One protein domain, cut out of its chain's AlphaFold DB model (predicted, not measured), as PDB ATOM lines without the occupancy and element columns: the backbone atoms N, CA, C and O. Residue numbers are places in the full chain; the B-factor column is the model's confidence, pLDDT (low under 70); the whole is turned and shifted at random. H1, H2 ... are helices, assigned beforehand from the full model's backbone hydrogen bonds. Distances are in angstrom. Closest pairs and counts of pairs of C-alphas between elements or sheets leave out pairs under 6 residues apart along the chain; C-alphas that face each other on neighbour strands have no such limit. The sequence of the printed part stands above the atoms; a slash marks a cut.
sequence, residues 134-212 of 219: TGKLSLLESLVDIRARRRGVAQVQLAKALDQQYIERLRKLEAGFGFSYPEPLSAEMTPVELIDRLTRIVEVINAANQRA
ATOM      1  N   THR A 134     212.667 203.235 170.561       65.75
ATOM      2  CA  THR A 134     212.587 202.607 171.882       65.75
ATOM      3  C   THR A 134     211.809 201.285 171.889       65.75
ATOM      4  O   THR A 134     212.188 200.367 172.611       65.75
ATOM      5  N   GLY A 135     210.768 201.139 171.061       71.25
ATOM      6  CA  GLY A 135     210.017 199.887 170.904       71.25
ATOM      7  C   GLY A 135     210.787 198.812 170.129       71.25
ATOM      8  O   GLY A 135     210.632 197.621 170.388       71.25
ATOM      9  N   LYS A 136     211.673 199.222 169.211       74.12
ATOM     10  CA  LYS A 136     212.559 198.296 168.486       74.12
ATOM     11  C   LYS A 136     213.663 197.749 169.391       74.12
ATOM     12  O   LYS A 136     213.970 196.562 169.318       74.12
ATOM     13  N   LEU A 137     214.233 198.591 170.256       78.38
ATOM     14  CA  LEU A 137     215.255 198.171 171.218       78.38
ATOM     15  C   LEU A 137     214.696 197.204 172.266       78.38
ATOM     16  O   LEU A 137     215.297 196.159 172.484       78.38
ATOM     17  N   SER A 138     213.517 197.478 172.829       79.88
ATOM     18  CA  SER A 138     212.893 196.566 173.799       79.88
ATOM     19  C   SER A 138     212.524 195.210 173.182       79.88
ATOM     20  O   SER A 138     212.658 194.167 173.823       79.88
ATOM     21  N   LEU A 139     212.126 195.192 171.905       82.00
ATOM     22  CA  LEU A 139     211.904 193.950 171.168       82.00
ATOM     23  C   LEU A 139     213.215 193.180 170.963       82.00
ATOM     24  O   LEU A 139     213.249 191.970 171.189       82.00
ATOM     25  N   LEU A 140     214.305 193.859 170.602       83.12
ATOM     26  CA  LEU A 140     215.623 193.230 170.479       83.12
ATOM     27  C   LEU A 140     216.128 192.676 171.816       83.12
ATOM     28  O   LEU A 140     216.581 191.534 171.853       83.12
ATOM     29  N   GLU A 141     215.999 193.430 172.906       82.19
ATOM     30  CA  GLU A 141     216.323 192.967 174.261       82.19
ATOM     31  C   GLU A 141     215.521 191.709 174.613       82.19
ATOM     32  O   GLU A 141     216.095 190.692 175.004       82.19
ATOM     33  N   SER A 142     214.211 191.710 174.336       86.62
ATOM     34  CA  SER A 142     213.362 190.536 174.565       86.62
ATOM     35  C   SER A 142     213.800 189.313 173.742       86.62
ATOM     36  O   SER A 142     213.782 188.184 174.237       86.62
ATOM     37  N   LEU A 143     214.252 189.511 172.498       84.75
ATOM     38  CA  LEU A 143     214.749 188.431 171.645       84.75
ATOM     39  C   LEU A 143     216.081 187.876 172.147       84.75
ATOM     40  O   LEU A 143     216.288 186.657 172.117       84.75
ATOM     41  N   VAL A 144     216.981 188.744 172.609       91.19
ATOM     42  CA  VAL A 144     218.252 188.338 173.221       91.19
ATOM     43  C   VAL A 144     217.985 187.509 174.474       91.19
ATOM     44  O   VAL A 144     218.560 186.424 174.610       91.19
ATOM     45  N   ASP A 145     217.045 187.933 175.317       86.94
ATOM     46  CA  ASP A 145     216.646 187.211 176.526       86.94
ATOM     47  C   ASP A 145     216.013 185.851 176.219       86.94
ATOM     48  O   ASP A 145     216.378 184.835 176.822       86.94
ATOM     49  N   ILE A 146     215.106 185.779 175.240       86.75
ATOM     50  CA  ILE A 146     214.513 184.508 174.797       86.75
ATOM     51  C   ILE A 146     215.608 183.562 174.292       86.75
ATOM     52  O   ILE A 146     215.613 182.375 174.634       86.75
ATOM     53  N   ARG A 147     216.567 184.068 173.505       84.25
ATOM     54  CA  ARG A 147     217.704 183.272 173.021       84.25
ATOM     55  C   ARG A 147     218.619 182.833 174.163       84.25
ATOM     56  O   ARG A 147     219.095 181.700 174.141       84.25
ATOM     57  N   ALA A 148     218.863 183.677 175.163       83.00
ATOM     58  CA  ALA A 148     219.628 183.311 176.354       83.00
ATOM     59  C   ALA A 148     218.938 182.188 177.144       83.00
ATOM     60  O   ALA A 148     219.571 181.177 177.447       83.00
ATOM     61  N   ARG A 149     217.621 182.289 177.368       84.00
ATOM     62  CA  ARG A 149     216.832 181.239 178.036       84.00
ATOM     63  C   ARG A 149     216.852 179.921 177.265       84.00
ATOM     64  O   ARG A 149     217.086 178.874 177.860       84.00
ATOM     65  N   ARG A 150     216.663 179.958 175.941       83.75
ATOM     66  CA  ARG A 150     216.733 178.754 175.090       83.75
ATOM     67  C   ARG A 150     218.107 178.090 175.151       83.75
ATOM     68  O   ARG A 150     218.172 176.869 175.250       83.75
ATOM     69  N   ARG A 151     219.188 178.879 175.152       80.69
ATOM     70  CA  ARG A 151     220.554 178.363 175.337       80.69
ATOM     71  C   ARG A 151     220.725 177.681 176.693       80.69
ATOM     72  O   ARG A 151     221.237 176.571 176.724       80.69
ATOM     73  N   GLY A 152     220.237 178.287 177.775       81.44
ATOM     74  CA  GLY A 152     220.283 177.676 179.107       81.44
ATOM     75  C   GLY A 152     219.541 176.336 179.169       81.44
ATOM     76  O   GLY A 152     220.074 175.352 179.673       81.44
ATOM     77  N   VAL A 153     218.343 176.253 178.579       86.12
ATOM     78  CA  VAL A 153     217.585 174.989 178.503       86.12
ATOM     79  C   VAL A 153     218.337 173.932 177.690       86.12
ATOM     80  O   VAL A 153     218.430 172.785 178.124       86.12
ATOM     81  N   ALA A 154     218.904 174.311 176.542       80.94
ATOM     82  CA  ALA A 154     219.681 173.403 175.703       80.94
ATOM     83  C   ALA A 154     220.949 172.901 176.414       80.94
ATOM     84  O   ALA A 154     221.256 171.717 176.330       80.94
ATOM     85  N   GLN A 155     221.644 173.758 177.167       79.38
ATOM     86  CA  GLN A 155     222.799 173.361 177.981       79.38
ATOM     87  C   GLN A 155     222.417 172.340 179.055       79.38
ATOM     88  O   GLN A 155     223.111 171.345 179.225       79.38
ATOM     89  N   VAL A 156     221.280 172.524 179.733       83.62
ATOM     90  CA  VAL A 156     220.791 171.552 180.725       83.62
ATOM     91  C   VAL A 156     220.412 170.222 180.067       83.62
ATOM     92  O   VAL A 156     220.689 169.160 180.620       83.62
ATOM     93  N   GLN A 157     219.784 170.252 178.890       84.12
ATOM     94  CA  GLN A 157     219.478 169.032 178.133       84.12
ATOM     95  C   GLN A 157     220.750 168.315 177.677       84.12
ATOM     96  O   GLN A 157     220.831 167.094 177.770       84.12
ATOM     97  N   LEU A 158     221.755 169.072 177.243       81.00
ATOM     98  CA  LEU A 158     223.047 168.548 176.831       81.00
ATOM     99  C   LEU A 158     223.820 167.950 178.011       81.00
ATOM    100  O   LEU A 158     224.335 166.847 177.882       81.00
ATOM    101  N   ALA A 159     223.817 168.596 179.177       79.88
ATOM    102  CA  ALA A 159     224.401 168.040 180.397       79.88
ATOM    103  C   ALA A 159     223.713 166.732 180.831       79.88
ATOM    104  O   ALA A 159     224.373 165.819 181.310       79.88
ATOM    105  N   LYS A 160     222.394 166.608 180.619       83.94
ATOM    106  CA  LYS A 160     221.662 165.352 180.855       83.94
ATOM    107  C   LYS A 160     221.992 164.265 179.830       83.94
ATOM    108  O   LYS A 160     222.003 163.093 180.185       83.94
ATOM    109  N   ALA A 161     222.210 164.636 178.570       82.75
ATOM    110  CA  ALA A 161     222.563 163.697 177.505       82.75
ATOM    111  C   ALA A 161     224.025 163.223 177.608       82.75
ATOM    112  O   ALA A 161     224.329 162.072 177.299       82.75
ATOM    113  N   LEU A 162     224.923 164.099 178.063       80.69
ATOM    114  CA  LEU A 162     226.330 163.809 178.326       80.69
ATOM    115  C   LEU A 162     226.513 163.274 179.749       80.69
ATOM    116  O   LEU A 162     227.132 163.915 180.597       80.69
ATOM    117  N   ASP A 163     225.987 162.077 179.995       84.69
ATOM    118  CA  ASP A 163     226.241 161.362 181.246       84.69
ATOM    119  C   ASP A 163     227.756 161.143 181.457       84.69
ATOM    120  O   ASP A 163     228.524 160.990 180.499       84.69
ATOM    121  N   GLN A 164     228.202 161.093 182.713       82.62
ATOM    122  CA  GLN A 164     229.619 160.949 183.072       82.62
ATOM    123  C   GLN A 164     230.242 159.703 182.429       82.62
ATOM    124  O   GLN A 164     231.359 159.752 181.909       82.62
ATOM    125  N   GLN A 165     229.481 158.610 182.356       85.31
ATOM    126  CA  GLN A 165     229.910 157.375 181.698       85.31
ATOM    127  C   GLN A 165     230.142 157.551 180.191       85.31
ATOM    128  O   GLN A 165     231.015 156.905 179.608       85.31
ATOM    129  N   TYR A 166     229.360 158.412 179.539       86.12
ATOM    130  CA  TYR A 166     229.499 158.694 178.115       86.12
ATOM    131  C   TYR A 166     230.729 159.564 177.844       86.12
ATOM    132  O   TYR A 166     231.501 159.273 176.930       86.12
ATOM    133  N   ILE A 167     230.977 160.561 178.697       88.06
ATOM    134  CA  ILE A 167     232.171 161.412 178.627       88.06
ATOM    135  C   ILE A 167     233.446 160.576 178.769       88.06
ATOM    136  O   ILE A 167     234.391 160.758 178.005       88.06
ATOM    137  N   GLU A 168     233.482 159.613 179.689       88.75
ATOM    138  CA  GLU A 168     234.631 158.713 179.830       88.75
ATOM    139  C   GLU A 168     234.877 157.859 178.582       88.75
ATOM    140  O   GLU A 168     236.025 157.663 178.179       88.75
ATOM    141  N   ARG A 169     233.812 157.362 177.940       87.88
ATOM    142  CA  ARG A 169     233.928 156.620 176.674       87.88
ATOM    143  C   ARG A 169     234.471 157.509 175.565       87.88
ATOM    144  O   ARG A 169     235.362 157.074 174.841       87.88
ATOM    145  N   LEU A 170     233.989 158.743 175.464       88.12
ATOM    146  CA  LEU A 170     234.497 159.706 174.491       88.12
ATOM    147  C   LEU A 170     235.969 160.042 174.741       88.12
ATOM    148  O   LEU A 170     236.745 160.021 173.797       88.12
ATOM    149  N   ARG A 171     236.391 160.231 175.997       88.69
ATOM    150  CA  ARG A 171     237.812 160.435 176.337       88.69
ATOM    151  C   ARG A 171     238.680 159.245 175.925       88.69
ATOM    152  O   ARG A 171     239.777 159.433 175.406       88.69
ATOM    153  N   LYS A 172     238.192 158.013 176.119       89.19
ATOM    154  CA  LYS A 172     238.886 156.800 175.649       89.19
ATOM    155  C   LYS A 172     238.983 156.751 174.126       89.19
ATOM    156  O   LYS A 172     240.014 156.332 173.612       89.19
ATOM    157  N   LEU A 173     237.940 157.177 173.413       88.25
ATOM    158  CA  LEU A 173     237.951 157.263 171.952       88.25
ATOM    159  C   LEU A 173     238.909 158.349 171.456       88.25
ATOM    160  O   LEU A 173     239.698 158.077 170.559       88.25
ATOM    161  N   GLU A 174     238.904 159.536 172.062       89.81
ATOM    162  CA  GLU A 174     239.850 160.608 171.733       89.81
ATOM    163  C   GLU A 174     241.298 160.136 171.890       89.81
ATOM    164  O   GLU A 174     242.088 160.259 170.955       89.81
ATOM    165  N   ALA A 175     241.615 159.504 173.025       87.44
ATOM    166  CA  ALA A 175     242.929 158.914 173.257       87.44
ATOM    167  C   ALA A 175     243.249 157.789 172.256       87.44
ATOM    168  O   ALA A 175     244.365 157.716 171.746       87.44
ATOM    169  N   GLY A 176     242.271 156.934 171.938       86.94
ATOM    170  CA  GLY A 176     242.423 155.833 170.983       86.94
ATOM    171  C   GLY A 176     242.685 156.289 169.546       86.94
ATOM    172  O   GLY A 176     243.393 155.606 168.811       86.94
ATOM    173  N   PHE A 177     242.164 157.454 169.158       86.62
ATOM    174  CA  PHE A 177     242.413 158.070 167.853       86.62
ATOM    175  C   PHE A 177     243.618 159.025 167.841       86.62
ATOM    176  O   PHE A 177     243.950 159.566 166.790       86.62
ATOM    177  N   GLY A 178     244.297 159.213 168.978       87.25
ATOM    178  CA  GLY A 178     245.483 160.064 169.087       87.25
ATOM    179  C   GLY A 178     245.186 161.563 169.178       87.25
ATOM    180  O   GLY A 178     246.087 162.374 168.976       87.25
ATOM    181  N   PHE A 179     243.947 161.952 169.492       87.88
ATOM    182  CA  PHE A 179     243.618 163.345 169.767       87.88
ATOM    183  C   PHE A 179     244.099 163.728 171.172       87.88
ATOM    184  O   PHE A 179     243.612 163.196 172.169       87.88
ATOM    185  N   SER A 180     245.040 164.670 171.261       85.25
ATOM    186  CA  SER A 180     245.482 165.264 172.524       85.25
ATOM    187  C   SER A 180     245.039 166.724 172.607       85.25
ATOM    188  O   SER A 180     245.353 167.545 171.746       85.25
ATOM    189  N   TYR A 181     244.288 167.046 173.658       83.56
ATOM    190  CA  TYR A 181     243.828 168.400 173.959       83.56
ATOM    191  C   TYR A 181     244.329 168.816 175.347       83.56
ATOM    192  O   TYR A 181     244.500 167.947 176.206       83.56
ATOM    193  N   PRO A 182     244.556 170.121 175.588       83.75
ATOM    194  CA  PRO A 182     245.010 170.615 176.889       83.75
ATOM    195  C   PRO A 182     243.967 170.404 177.996       83.75
ATOM    196  O   PRO A 182     244.337 170.185 179.145       83.75
ATOM    197  N   GLU A 183     242.676 170.414 177.650       87.62
ATOM    198  CA  GLU A 183     241.577 170.235 178.600       87.62
ATOM    199  C   GLU A 183     240.789 168.939 178.334       87.62
ATOM    200  O   GLU A 183     240.461 168.616 177.179       87.62
ATOM    201  N   PRO A 184     240.454 168.169 179.387       83.56
ATOM    202  CA  PRO A 184     239.679 166.947 179.238       83.56
ATOM    203  C   PRO A 184     238.240 167.271 178.832       83.56
ATOM    204  O   PRO A 184     237.648 168.234 179.314       83.56
ATOM    205  N   LEU A 185     237.648 166.423 177.984       85.00
ATOM    206  CA  LEU A 185     236.269 166.602 177.527       85.00
ATOM    207  C   LEU A 185     235.320 166.727 178.733       85.00
ATOM    208  O   LEU A 185     235.272 165.812 179.560       85.00
ATOM    209  N   SER A 186     234.594 167.839 178.842       83.31
ATOM    210  CA  SER A 186     233.624 168.118 179.910       83.31
ATOM    211  C   SER A 186     232.329 168.698 179.334       83.31
ATOM    212  O   SER A 186     232.341 169.329 178.279       83.31
ATOM    213  N   ALA A 187     231.210 168.499 180.035       79.00
ATOM    214  CA  ALA A 187     229.905 169.055 179.662       79.00
ATOM    215  C   ALA A 187     229.814 170.582 179.865       79.00
ATOM    216  O   ALA A 187     228.911 171.216 179.326       79.00
ATOM    217  N   GLU A 188     230.741 171.164 180.630       79.81
ATOM    218  CA  GLU A 188     230.797 172.603 180.935       79.81
ATOM    219  C   GLU A 188     231.617 173.413 179.917       79.81
ATOM    220  O   GLU A 188     231.675 174.638 180.007       79.81
ATOM    221  N   MET A 189     232.248 172.743 178.947       81.00
ATOM    222  CA  MET A 189     233.013 173.410 177.891       81.00
ATOM    223  C   MET A 189     232.126 174.303 177.019       81.00
ATOM    224  O   MET A 189     230.898 174.157 176.969       81.00
ATOM    225  N   THR A 190     232.752 175.217 176.275       83.50
ATOM    226  CA  THR A 190     231.993 176.076 175.369       83.50
ATOM    227  C   THR A 190     231.313 175.237 174.274       83.50
ATOM    228  O   THR A 190     231.882 174.249 173.796       83.50
ATOM    229  N   PRO A 191     230.098 175.610 173.823       79.75
ATOM    230  CA  PRO A 191     229.383 174.830 172.813       79.75
ATOM    231  C   PRO A 191     230.166 174.655 171.508       79.75
ATOM    232  O   PRO A 191     230.033 173.633 170.849       79.75
ATOM    233  N   VAL A 192     230.984 175.645 171.142       84.81
ATOM    234  CA  VAL A 192     231.777 175.625 169.906       84.81
ATOM    235  C   VAL A 192     232.869 174.559 169.984       84.81
ATOM    236  O   VAL A 192     232.981 173.735 169.081       84.81
ATOM    237  N   GLU A 193     233.624 174.526 171.083       86.75
ATOM    238  CA  GLU A 193     234.691 173.541 171.300       86.75
ATOM    239  C   GLU A 193     234.136 172.123 171.421       86.75
ATOM    240  O   GLU A 193     234.708 171.172 170.889       86.75
ATOM    241  N   LEU A 194     232.992 171.973 172.093       86.19
ATOM    242  CA  LEU A 194     232.331 170.684 172.228       86.19
ATOM    243  C   LEU A 194     231.869 170.142 170.868       86.19
ATOM    244  O   LEU A 194     232.067 168.960 170.588       86.19
ATOM    245  N   ILE A 195     231.273 170.989 170.023       86.56
ATOM    246  CA  ILE A 195     230.831 170.596 168.680       86.56
ATOM    247  C   ILE A 195     232.030 170.180 167.827       86.56
ATOM    248  O   ILE A 195     231.984 169.094 167.258       86.56
ATOM    249  N   ASP A 196     233.100 170.981 167.786       88.69
ATOM    250  CA  ASP A 196     234.303 170.679 166.993       88.69
ATOM    251  C   ASP A 196     234.970 169.359 167.419       88.69
ATOM    252  O   ASP A 196     235.365 168.537 166.592       88.69
ATOM    253  N   ARG A 197     235.050 169.087 168.726       88.94
ATOM    254  CA  ARG A 197     235.606 167.815 169.213       88.94
ATOM    255  C   ARG A 197     234.726 166.627 168.839       88.94
ATOM    256  O   ARG A 197     235.235 165.611 168.368       88.94
ATOM    257  N   LEU A 198     233.410 166.748 169.014       88.56
ATOM    258  CA  LEU A 198     232.472 165.677 168.676       88.56
ATOM    259  C   LEU A 198     232.422 165.411 167.167       88.56
ATOM    260  O   LEU A 198     232.377 164.246 166.770       88.56
ATOM    261  N   THR A 199     232.473 166.444 166.323       90.88
ATOM    262  CA  THR A 199     232.481 166.281 164.860       90.88
ATOM    263  C   THR A 199     233.731 165.545 164.401       90.88
ATOM    264  O   THR A 199     233.608 164.581 163.651       90.88
ATOM    265  N   ARG A 200     234.911 165.886 164.931       89.12
ATOM    266  CA  ARG A 200     236.161 165.168 164.624       89.12
ATOM    267  C   ARG A 200     236.106 163.696 165.026       89.12
ATOM    268  O   ARG A 200     236.533 162.833 164.263       89.12
ATOM    269  N   ILE A 201     235.557 163.385 166.203       88.94
ATOM    270  CA  ILE A 201     235.372 161.991 166.638       88.94
ATOM    271  C   ILE A 201     234.452 161.251 165.656       88.94
ATOM    272  O   ILE A 201     234.763 160.134 165.244       88.94
ATOM    273  N   VAL A 202     233.344 161.872 165.244       92.44
ATOM    274  CA  VAL A 202     232.398 161.289 164.278       92.44
ATOM    275  C   VAL A 202     233.047 161.078 162.910       92.44
ATOM    276  O   VAL A 202     232.880 160.017 162.312       92.44
ATOM    277  N   GLU A 203     233.820 162.043 162.420       91.25
ATOM    278  CA  GLU A 203     234.545 161.944 161.151       91.25
ATOM    279  C   GLU A 203     235.543 160.787 161.156       91.25
ATOM    280  O   GLU A 203     235.578 160.005 160.205       91.25
ATOM    281  N   VAL A 204     236.304 160.619 162.240       90.44
ATOM    282  CA  VAL A 204     237.250 159.503 162.360       90.44
ATOM    283  C   VAL A 204     236.527 158.163 162.447       90.44
ATOM    284  O   VAL A 204     236.949 157.209 161.794       90.44
ATOM    285  N   ILE A 205     235.414 158.077 163.178       88.75
ATOM    286  CA  ILE A 205     234.585 156.862 163.218       88.75
ATOM    287  C   ILE A 205     234.052 156.530 161.819       88.75
ATOM    288  O   ILE A 205     234.128 155.379 161.387       88.75
ATOM    289  N   ASN A 206     233.561 157.524 161.079       90.75
ATOM    290  CA  ASN A 206     233.067 157.335 159.718       90.75
ATOM    291  C   ASN A 206     234.186 156.888 158.769       90.75
ATOM    292  O   ASN A 206     233.998 155.935 158.014       90.75
ATOM    293  N   ALA A 207     235.365 157.503 158.851       87.31
ATOM    294  CA  ALA A 207     236.532 157.111 158.067       87.31
ATOM    295  C   ALA A 207     237.016 155.690 158.414       87.31
ATOM    296  O   ALA A 207     237.380 154.926 157.518       87.31
ATOM    297  N   ALA A 208     236.993 155.305 159.693       85.00
ATOM    298  CA  ALA A 208     237.339 153.956 160.137       85.00
ATOM    299  C   ALA A 208     236.329 152.913 159.630       85.00
ATOM    300  O   ALA A 208     236.729 151.875 159.106       85.00
ATOM    301  N   ASN A 209     235.029 153.214 159.707       83.19
ATOM    302  CA  ASN A 209     233.963 152.339 159.214       83.19
ATOM    303  C   ASN A 209     234.005 152.161 157.692       83.19
ATOM    304  O   ASN A 209     233.750 151.066 157.200       83.19
ATOM    305  N   GLN A 210     234.363 153.204 156.940       82.75
ATOM    306  CA  GLN A 210     234.532 153.120 155.485       82.75
ATOM    307  C   GLN A 210     235.757 152.291 155.074       82.75
ATOM    308  O   GLN A 210     235.766 151.702 153.995       82.75
ATOM    309  N   ARG A 211     236.793 152.238 155.922       72.38
ATOM    310  CA  ARG A 211     238.024 151.474 155.673       72.38
ATOM    311  C   ARG A 211     237.957 150.022 156.132       72.38
ATOM    312  O   ARG A 211     238.812 149.248 155.715       72.38
ATOM    313  N   ALA A 212     236.991 149.643 156.968       61.75
ATOM    314  CA  ALA A 212     236.811 148.253 157.366       61.75
ATOM    315  C   ALA A 212     236.345 147.421 156.148       61.75
ATOM    316  O   ALA A 212     235.228 147.626 155.665       61.75
TER     317      ALA A 212
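This is residues 134 to 212 of the 219 residues of an uncharacterized protein of Proteobacteria bacterium (UniProt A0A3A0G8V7). A long helix, H1, sticks out as an arm with its residues 134 to 150, and its later part runs into a small body where the shorter helix H2, a long loop and the third helix H3 come together without any two helices clearly touching. H3 leads away from that body toward the end of the whole opposite to residue 134, where residues 206 to 212 stick out, and without the two projecting ends the body spans 33 by 22 by 21 A. The printed part has 79 residues, with three named helices in the order H1, H2, H3 and no named strand. The class is all helix, meaning that the residues in named elements are in helices. The whole is only just extended, close to loose, with a radius of gyration of the C-alphas of 17.5 A, and it spans 60 by 26 by 22 A.

H1 covers residues 134 to 161, beginning at C-alpha 134 at (212.587, 202.607, 171.882), and measures 40.6 A from first to last C-alpha. H2 covers residues 164 to 176, beginning at C-alpha 164 at (229.619, 160.949, 183.072), and measures 18.3 A. Residues 177 to 190 hold no named element. H3 covers residues 191 to 211, ending at C-alpha 211 at (238.024, 151.474, 155.673), and measures 30.2 A.

H1 touches no helix. H1 and H2 are apart, though a tight link of 2 residues joins them. H1 and H3 are only just apart, their closest C-alphas 8.5 A from each other. H2 and H3 are close but not clearly touching, with 2 pairs of C-alphas within 8 A. Their closest C-alphas are those of Glu 174 and Ile 201, 6.9 A apart. Their lines stand at a steep tilt of 57 degrees, and they run the same way, with 12.7 A from centre to centre. In H1, H2 and H3 each backbone O of residue i is within hydrogen-bond range of the N of residue i+4 inside the helix.

The two C-alphas farthest apart are those of Thr 134 and Ala 212, the first and last printed residues, at 61.3 A. Without the stretches that stand free, residues 134 to 150 and 206 to 212, the body has 55 residues and spans 33 by 22 by 21 A, with a radius of gyration of 11.2 A. The printed part has no cut. The link from H2 to H3, 14 residues, is long. The mean pLDDT of the printed part is 84.3, and residues 134 and 212 are under 70.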